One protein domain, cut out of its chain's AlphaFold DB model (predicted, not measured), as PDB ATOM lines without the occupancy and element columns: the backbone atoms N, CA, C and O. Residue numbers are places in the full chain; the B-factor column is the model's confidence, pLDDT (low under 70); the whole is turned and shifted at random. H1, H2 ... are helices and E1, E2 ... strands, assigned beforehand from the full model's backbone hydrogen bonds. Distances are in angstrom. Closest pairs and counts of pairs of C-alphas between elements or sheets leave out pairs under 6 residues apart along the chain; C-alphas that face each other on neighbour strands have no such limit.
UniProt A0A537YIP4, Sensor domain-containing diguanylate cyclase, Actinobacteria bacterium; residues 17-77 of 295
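AT A GLANCE: This is residues 17 to 77 of the 295 residues of the protein "Sensor domain-containing diguanylate cyclase" of Actinobacteria bacterium (UniProt A0A537YIP4). A two-stranded hairpin, E1 and E2, packs on one long straight helix, H1, mostly through E1. The last part of H1, residues 68 to 77, sticks out as a free arm, and at the other end of the model the long link, residues 37 to 48, swings out and folds back to the start of H1. The printed part has 61 residues with two named strands and one named helix, in the order E1, E2, H1; the sheet, E1 - E2, is antiparallel, and the class is mixed, helices and strands. The whole is loose, with a radius of gyration of the C-alphas of 14.9 A, and spans 51 by 20 by 15 A, the free arm adding to the length.

IN THESE COORDINATES: E1 is residues 22 to 28, 18.4 A from first to last C-alpha, beginning at C-alpha 22 at (-5.174, 49.214, 342.721). E2 is residues 31 to 36, 16.5 A long. H1 is residues 49 to 77, 41.5 A long, from C-alpha 49 at (1.467, 44.978, 352.827) to C-alpha 77 at (1.096, 21.910, 318.329).

HOW THE PARTS SIT: E1 and E2 form a hairpin with a tight link, antiparallel at 159 degrees between their directions. N 25 and O 33 are 2.8 A apart and N 33 and O 25 2.8 A, both within hydrogen-bond range. E1 and H1 have 12 pairs of C-alphas within 8 A; the closest C-alphas, of Ile 27 and Arg 63, are 4.8 A apart. E2 and H1 have 1 such pair, the C-alphas of Leu 33 and Ala 59, 7.6 A apart. In H1 every O i to N i+4 pair is within hydrogen-bond range.

THE WHOLE: The two C-alphas farthest apart, of Lys 41 and Glu 77, are 50.7 A apart. Without residues 68 to 77, which stand free, the body spans 39 by 22 by 13 A. The printed part has no cut, and the link from E2 to H1 is long. Mean pLDDT of the printed part is 77.0; residues 17 to 22, 39, 42 to 45 and 74 to 77 are under 70.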
ATOM      1  N   LEU A  17       1.611  50.305 342.247       53.28
ATOM      2  CA  LEU A  17       0.572  50.916 343.076       53.28
ATOM      3  C   LEU A  17       0.058  52.182 342.379       53.28
ATOM      4  O   LEU A  17       0.765  53.188 342.288       53.28
ATOM      5  N   GLY A  18      -1.174  52.142 341.878       53.19
ATOM      6  CA  GLY A  18      -1.799  53.317 341.277       53.19
ATOM      7  C   GLY A  18      -2.355  54.297 342.320       53.19
ATOM      8  O   GLY A  18      -2.733  53.879 343.418       53.19
ATOM      9  N   PRO A  19      -2.533  55.590 341.978       50.31
ATOM     10  CA  PRO A  19      -3.050  56.631 342.883       50.31
ATOM     11  C   PRO A  19      -4.492  56.397 343.389       50.31
ATOM     12  O   PRO A  19      -5.011  57.193 344.167       50.31
ATOM     13  N   ARG A  20      -5.151  55.310 342.960       53.00
ATOM     14  CA  ARG A  20      -6.523  54.913 343.321       53.00
ATOM     15  C   ARG A  20      -6.613  53.532 343.993       53.00
ATOM     16  O   ARG A  20      -7.655  52.901 343.908       53.00
ATOM     17  N   GLY A  21      -5.554  53.047 344.645       62.69
ATOM     18  CA  GLY A  21      -5.640  51.840 345.487       62.69
ATOM     19  C   GLY A  21      -5.783  50.518 344.720       62.69
ATOM     20  O   GLY A  21      -6.362  49.567 345.243       62.69
ATOM     21  N   TYR A  22      -5.268  50.455 343.488       68.75
ATOM     22  CA  TYR A  22      -5.174  49.214 342.721       68.75
ATOM     23  C   TYR A  22      -3.732  48.708 342.659       68.75
ATOM     24  O   TYR A  22      -2.786  49.502 342.636       68.75
ATOM     25  N   LEU A  23      -3.593  47.386 342.619       77.88
ATOM     26  CA  LEU A  23      -2.345  46.658 342.438       77.88
ATOM     27  C   LEU A  23      -2.391  45.962 341.081       77.88
ATOM     28  O   LEU A  23      -3.241  45.105 340.847       77.88
ATOM     29  N   ALA A  24      -1.490  46.347 340.187       81.00
ATOM     30  CA  ALA A  24      -1.328  45.710 338.889       81.00
ATOM     31  C   ALA A  24      -0.160  44.722 338.962       81.00
ATOM     32  O   ALA A  24       0.976  45.147 339.163       81.00
ATOM     33  N   ILE A  25      -0.439  43.424 338.816       84.44
ATOM     34  CA  ILE A  25       0.563  42.358 338.822       84.44
ATOM     35  C   ILE A  25       0.523  41.642 337.475       84.44
ATOM     36  O   ILE A  25      -0.493  41.051 337.118       84.44
ATOM     37  N   PRO A  26       1.591  41.680 336.687       80.31
ATOM     38  CA  PRO A  26       1.624  40.986 335.408       80.31
ATOM     39  C   PRO A  26       1.738  39.474 335.610       80.31
ATOM     40  O   PRO A  26       2.447  38.975 336.488       80.31
ATOM     41  N   ILE A  27       0.989  38.752 334.786       83.94
ATOM     42  CA  ILE A  27       0.807  37.301 334.858       83.94
ATOM     43  C   ILE A  27       1.258  36.574 333.583       83.94
ATOM     44  O   ILE A  27       1.351  35.351 333.581       83.94
ATOM     45  N   ALA A  28       1.578  37.321 332.523       79.56
ATOM     46  CA  ALA A  28       2.205  36.856 331.287       79.56
ATOM     47  C   ALA A  28       2.874  38.047 330.568       79.56
ATOM     48  O   ALA A  28       2.706  39.187 331.001       79.56
ATOM     49  N   GLU A  29       3.591  37.797 329.468       74.38
ATOM     50  CA  GLU A  29       4.181  38.842 328.603       74.38
ATOM     51  C   GLU A  29       3.126  39.849 328.091       74.38
ATOM     52  O   GLU A  29       3.386  41.040 327.972       74.38
ATOM     53  N   ASP A  30       1.902  39.367 327.888       77.50
ATOM     54  CA  ASP A  30       0.728  40.069 327.368       77.50
ATOM     55  C   ASP A  30      -0.461  40.080 328.357       77.50
ATOM     56  O   ASP A  30      -1.583  40.421 327.986       77.50
ATOM     57  N   GLY A  31      -0.247  39.702 329.626       78.00
ATOM     58  CA  GLY A  31      -1.323  39.504 330.607       78.00
ATOM     59  C   GLY A  31      -1.106  40.238 331.930       78.00
ATOM     60  O   GLY A  31      -0.050  40.110 332.548       78.00
ATOM     61  N   LEU A  32      -2.136  40.943 332.415       83.25
ATOM     62  CA  LEU A  32      -2.112  41.706 333.670       83.25
ATOM     63  C   LEU A  32      -3.276  41.319 334.595       83.25
ATOM     64  O   LEU A  32      -4.436  41.360 334.193       83.25
ATOM     65  N   LEU A  33      -2.970  41.005 335.855       81.50
ATOM     66  CA  LEU A  33      -3.942  40.895 336.939       81.50
ATOM     67  C   LEU A  33      -4.059  42.248 337.643       81.50
ATOM     68  O   LEU A  33      -3.090  42.743 338.216       81.50
ATOM     69  N   ILE A  34      -5.249  42.842 337.628       84.00
ATOM     70  CA  ILE A  34      -5.533  44.085 338.350       84.00
ATOM     71  C   ILE A  34      -6.384  43.749 339.570       84.00
ATOM     72  O   ILE A  34      -7.500  43.249 339.440       84.00
ATOM     73  N   VAL A  35      -5.868  44.055 340.755       83.12
ATOM     74  CA  VAL A  35      -6.577  43.883 342.023       83.12
ATOM     75  C   VAL A  35      -6.975  45.249 342.556       83.12
ATOM     76  O   VAL A  35      -6.145  46.148 342.666       83.12
ATOM     77  N   THR A  36      -8.246  45.406 342.907       79.81
ATOM     78  CA  THR A  36      -8.790  46.612 343.542       79.81
ATOM     79  C   THR A  36      -9.391  46.246 344.893       79.81
ATOM     80  O   THR A  36      -9.772  45.098 345.129       79.81
ATOM     81  N   ARG A  37      -9.466  47.218 345.801       76.69
ATOM     82  CA  ARG A  37     -10.229  47.089 347.041       76.69
ATOM     83  C   ARG A  37     -11.248  48.209 347.127       76.69
ATOM     84  O   ARG A  37     -10.884  49.384 347.096       76.69
ATOM     85  N   ASP A  38     -12.497  47.837 347.360       72.00
ATOM     86  CA  ASP A  38     -13.538  48.799 347.690       72.00
ATOM     87  C   ASP A  38     -13.373  49.308 349.125       72.00
ATOM     88  O   ASP A  38     -13.171  48.546 350.076       72.00
ATOM     89  N   GLY A  39     -13.430  50.627 349.282       68.38
ATOM     90  CA  GLY A  39     -13.473  51.304 350.571       68.38
ATOM     91  C   GLY A  39     -14.879  51.815 350.899       68.38
ATOM     92  O   GLY A  39     -15.850  51.617 350.172       68.38
ATOM     93  N   ARG A  40     -15.014  52.499 352.038       72.56
ATOM     94  CA  ARG A  40     -16.306  53.055 352.480       72.56
ATOM     95  C   ARG A  40     -16.696  54.286 351.652       72.56
ATOM     96  O   ARG A  40     -15.841  55.102 351.311       72.56
ATOM     97  N   LYS A  41     -18.004  54.466 351.418       73.38
ATOM     98  CA  LYS A  41     -18.596  55.622 350.706       73.38
ATOM     99  C   LYS A  41     -18.004  55.856 349.298       73.38
ATOM    100  O   LYS A  41     -17.726  56.995 348.937       73.38
ATOM    101  N   GLY A  42     -17.774  54.790 348.525       63.47
ATOM    102  CA  GLY A  42     -17.312  54.890 347.130       63.47
ATOM    103  C   GLY A  42     -15.865  55.369 346.959       63.47
ATOM    104  O   GLY A  42     -15.471  55.759 345.863       63.47
ATOM    105  N   ARG A  43     -15.068  55.373 348.034       62.47
ATOM    106  CA  ARG A  43     -13.627  55.649 347.964       62.47
ATOM    107  C   ARG A  43     -12.855  54.340 347.798       62.47
ATOM    108  O   ARG A  43     -13.248  53.360 348.426       62.47
ATOM    109  N   PRO A  44     -11.749  54.312 347.036       63.22
ATOM    110  CA  PRO A  44     -10.891  53.134 346.978       63.22
ATOM    111  C   PRO A  44     -10.272  52.847 348.347       63.22
ATOM    112  O   PRO A  44      -9.834  53.765 349.044       63.22
ATOM    113  N   GLY A  45     -10.254  51.578 348.743       66.62
ATOM    114  CA  GLY A  45      -9.553  51.119 349.935       66.62
ATOM    115  C   GLY A  45      -8.079  50.832 349.650       66.62
ATOM    116  O   GLY A  45      -7.681  50.595 348.513       66.62
ATOM    117  N   THR A  46      -7.258  50.832 350.698       72.50
ATOM    118  CA  THR A  46      -5.827  50.516 350.591       72.50
ATOM    119  C   THR A  46      -5.596  49.022 350.828       72.50
ATOM    120  O   THR A  46      -6.164  48.432 351.755       72.50
ATOM    121  N   LEU A  47      -4.762  48.400 349.995       74.50
ATOM    122  CA  LEU A  47      -4.251  47.051 350.237       74.50
ATOM    123  C   LEU A  47      -3.154  47.107 351.301       74.50
ATOM    124  O   LEU A  47      -2.293  47.985 351.274       74.50
ATOM    125  N   ARG A  48      -3.206  46.185 352.258       81.81
ATOM    126  CA  ARG A  48      -2.182  46.036 353.294       81.81
ATOM    127  C   ARG A  48      -0.965  45.323 352.712       81.81
ATOM    128  O   ARG A  48      -1.083  44.557 351.762       81.81
ATOM    129  N   GLU A  49       0.198  45.538 353.310       78.06
ATOM    130  CA  GLU A  49       1.467  44.978 352.827       78.06
ATOM    131  C   GLU A  49       1.446  43.442 352.748       78.06
ATOM    132  O   GLU A  49       1.815  42.869 351.728       78.06
ATOM    133  N   ASN A  50       0.883  42.776 353.759       79.69
ATOM    134  CA  ASN A  50       0.703  41.322 353.767       79.69
ATOM    135  C   ASN A  50      -0.244  40.812 352.663       79.69
ATOM    136  O   ASN A  50      -0.128  39.672 352.218       79.69
ATOM    137  N   GLU A  51      -1.192  41.640 352.220       81.56
ATOM    138  CA  GLU A  51      -2.107  41.310 351.123       81.56
ATOM    139  C   GLU A  51      -1.417  41.481 349.777       81.56
ATOM    140  O   GLU A  51      -1.565  40.621 348.917       81.56
ATOM    141  N   VAL A  52      -0.623  42.541 349.615       81.56
ATOM    142  CA  VAL A  52       0.222  42.733 348.431       81.56
ATOM    143  C   VAL A  52       1.189  41.556 348.277       81.56
ATOM    144  O   VAL A  52       1.283  40.987 347.195       81.56
ATOM    145  N   GLU A  53       1.836  41.128 349.362       82.19
ATOM    146  CA  GLU A  53       2.763  39.992 349.362       82.19
ATOM    147  C   GLU A  53       2.060  38.657 349.049       82.19
ATOM    148  O   GLU A  53       2.563  37.830 348.286       82.19
ATOM    149  N   ALA A  54       0.864  38.433 349.604       85.44
ATOM    150  CA  ALA A  54       0.062  37.256 349.279       85.44
ATOM    151  C   ALA A  54      -0.389  37.249 347.808       85.44
ATOM    152  O   ALA A  54      -0.337  36.205 347.157       85.44
ATOM    153  N   LEU A  55      -0.799  38.403 347.276       84.69
ATOM    154  CA  LEU A  55      -1.213  38.554 345.882       84.69
ATOM    155  C   LEU A  55      -0.041  38.372 344.915       84.69
ATOM    156  O   LEU A  55      -0.219  37.724 343.887       84.69
ATOM    157  N   ASP A  56       1.154  38.862 345.251       82.56
ATOM    158  CA  ASP A  56       2.354  38.637 344.440       82.56
ATOM    159  C   ASP A  56       2.736  37.150 344.393       82.56
ATOM    160  O   ASP A  56       2.975  36.605 343.313       82.56
ATOM    161  N   ARG A  57       2.662  36.437 345.528       88.56
ATOM    162  CA  ARG A  57       2.845  34.973 345.565       88.56
ATOM    163  C   ARG A  57       1.822  34.226 344.710       88.56
ATOM    164  O   ARG A  57       2.176  33.266 344.027       88.56
ATOM    165  N   LEU A  58       0.552  34.628 344.739       89.19
ATOM    166  CA  LEU A  58      -0.486  34.018 343.901       89.19
ATOM    167  C   LEU A  58      -0.250  34.310 342.417       89.19
ATOM    168  O   LEU A  58      -0.322  33.401 341.592       89.19
ATOM    169  N   ALA A  59       0.097  35.550 342.079       87.00
ATOM    170  CA  ALA A  59       0.439  35.939 340.719       87.00
ATOM    171  C   ALA A  59       1.704  35.230 340.215       87.00
ATOM    172  O   ALA A  59       1.797  34.913 339.033       87.00
ATOM    173  N   HIS A  60       2.671  34.938 341.087       86.12
ATOM    174  CA  HIS A  60       3.830  34.109 340.754       86.12
ATOM    175  C   HIS A  60       3.417  32.678 340.370       86.12
ATOM    176  O   HIS A  60       3.810  32.193 339.311       86.12
ATOM    177  N   HIS A  61       2.556  32.027 341.160       89.31
ATOM    178  CA  HIS A  61       2.022  30.708 340.798       89.31
ATOM    179  C   HIS A  61       1.196  30.744 339.503       89.31
ATOM    180  O   HIS A  61       1.329  29.850 338.669       89.31
ATOM    181  N   ALA A  62       0.390  31.791 339.299       88.25
ATOM    182  CA  ALA A  62      -0.371  31.980 338.066       88.25
ATOM    183  C   ALA A  62       0.548  32.126 336.841       88.25
ATOM    184  O   ALA A  62       0.303  31.476 335.828       88.25
ATOM    185  N   ARG A  63       1.642  32.900 336.947       89.19
ATOM    186  CA  ARG A  63       2.666  33.021 335.891       89.19
ATOM    187  C   ARG A  63       3.231  31.665 335.495       89.19
ATOM    188  O   ARG A  63       3.262  31.341 334.311       89.19
ATOM    189  N   LEU A  64       3.639  30.861 336.478       89.38
ATOM    190  CA  LEU A  64       4.179  29.523 336.233       89.38
ATOM    191  C   LEU A  64       3.142  28.605 335.572       89.38
ATOM    192  O   LEU A  64       3.461  27.915 334.606       89.38
ATOM    193  N   ALA A  65       1.894  28.622 336.045       88.88
ATOM    194  CA  ALA A  65       0.820  27.817 335.470       88.88
ATOM    195  C   ALA A  65       0.503  28.215 334.017       88.88
ATOM    196  O   ALA A  65       0.372  27.342 333.159       88.88
ATOM    197  N   ILE A  66       0.428  29.518 333.721       87.12
ATOM    198  CA  ILE A  66       0.193  30.037 332.365       87.12
ATOM    199  C   ILE A  66       1.363  29.678 331.443       87.12
ATOM    200  O   ILE A  66       1.135  29.194 330.333       87.12
ATOM    201  N   ALA A  67       2.606  29.864 331.895       85.81
ATOM    202  CA  ALA A  67       3.794  29.496 331.129       85.81
ATOM    203  C   ALA A  67       3.825  27.990 330.821       85.81
ATOM    204  O   ALA A  67       4.038  27.607 329.672       85.81
ATOM    205  N   ASN A  68       3.523  27.142 331.810       87.31
ATOM    206  CA  ASN A  68       3.428  25.695 331.620       87.31
ATOM    207  C   ASN A  68       2.316  25.321 330.634       87.31
ATOM    208  O   ASN A  68       2.548  24.519 329.734       87.31
ATOM    209  N   ALA A  69       1.124  25.913 330.750       85.12
ATOM    210  CA  ALA A  69       0.021  25.650 329.827       85.12
ATOM    211  C   ALA A  69       0.372  26.047 328.383       85.12
ATOM    212  O   ALA A  69       0.103  25.283 327.457       85.12
ATOM    213  N   ARG A  70       1.028  27.201 328.186       84.62
ATOM    214  CA  ARG A  70       1.526  27.642 326.872       84.62
ATOM    215  C   ARG A  70       2.583  26.691 326.321       84.62
ATOM    216  O   ARG A  70       2.511  26.318 325.155       84.62
ATOM    217  N   LEU A  71       3.528  26.259 327.155       81.81
ATOM    218  CA  LEU A  71       4.560  25.306 326.762       81.81
ATOM    219  C   LEU A  71       3.949  23.959 326.359       81.81
ATOM    220  O   LEU A  71       4.303  23.418 325.315       81.81
ATOM    221  N   HIS A  72       2.986  23.450 327.130       78.00
ATOM    222  CA  HIS A  72       2.253  22.231 326.794       78.00
ATOM    223  C   HIS A  72       1.451  22.373 325.497       78.00
ATOM    224  O   HIS A  72       1.482  21.463 324.671       78.00
ATOM    225  N   ALA A  73       0.778  23.506 325.284       74.31
ATOM    226  CA  ALA A  73       0.069  23.780 324.038       74.31
ATOM    227  C   ALA A  73       1.030  23.819 322.841       74.31
ATOM    228  O   ALA A  73       0.763  23.176 321.831       74.31
ATOM    229  N   HIS A  74       2.182  24.480 322.976       68.25
ATOM    230  CA  HIS A  74       3.194  24.551 321.923       68.25
ATOM    231  C   HIS A  74       3.835  23.185 321.632       68.25
ATOM    232  O   HIS A  74       4.001  22.806 320.476       68.25
ATOM    233  N   MET A  75       4.136  22.394 322.669       67.25
ATOM    234  CA  MET A  75       4.572  21.001 322.513       67.25
ATOM    235  C   MET A  75       3.516  20.162 321.790       67.25
ATOM    236  O   MET A  75       3.861  19.367 320.921       67.25
ATOM    237  N   SER A  76       2.238  20.352 322.125       66.19
ATOM    238  CA  SER A  76       1.132  19.663 321.463       66.19
ATOM    239  C   SER A  76       0.980  20.094 320.004       66.19
ATOM    240  O   SER A  76       0.726  19.252 319.153       66.19
ATOM    241  N   GLU A  77       1.160  21.377 319.692       62.84
ATOM    242  CA  GLU A  77       1.096  21.910 318.329       62.84
ATOM    243  C   GLU A  77       2.252  21.391 317.459       62.84
ATOM    244  O   GLU A  77       2.031  20.924 316.339       62.84
TER     245      GLU A  77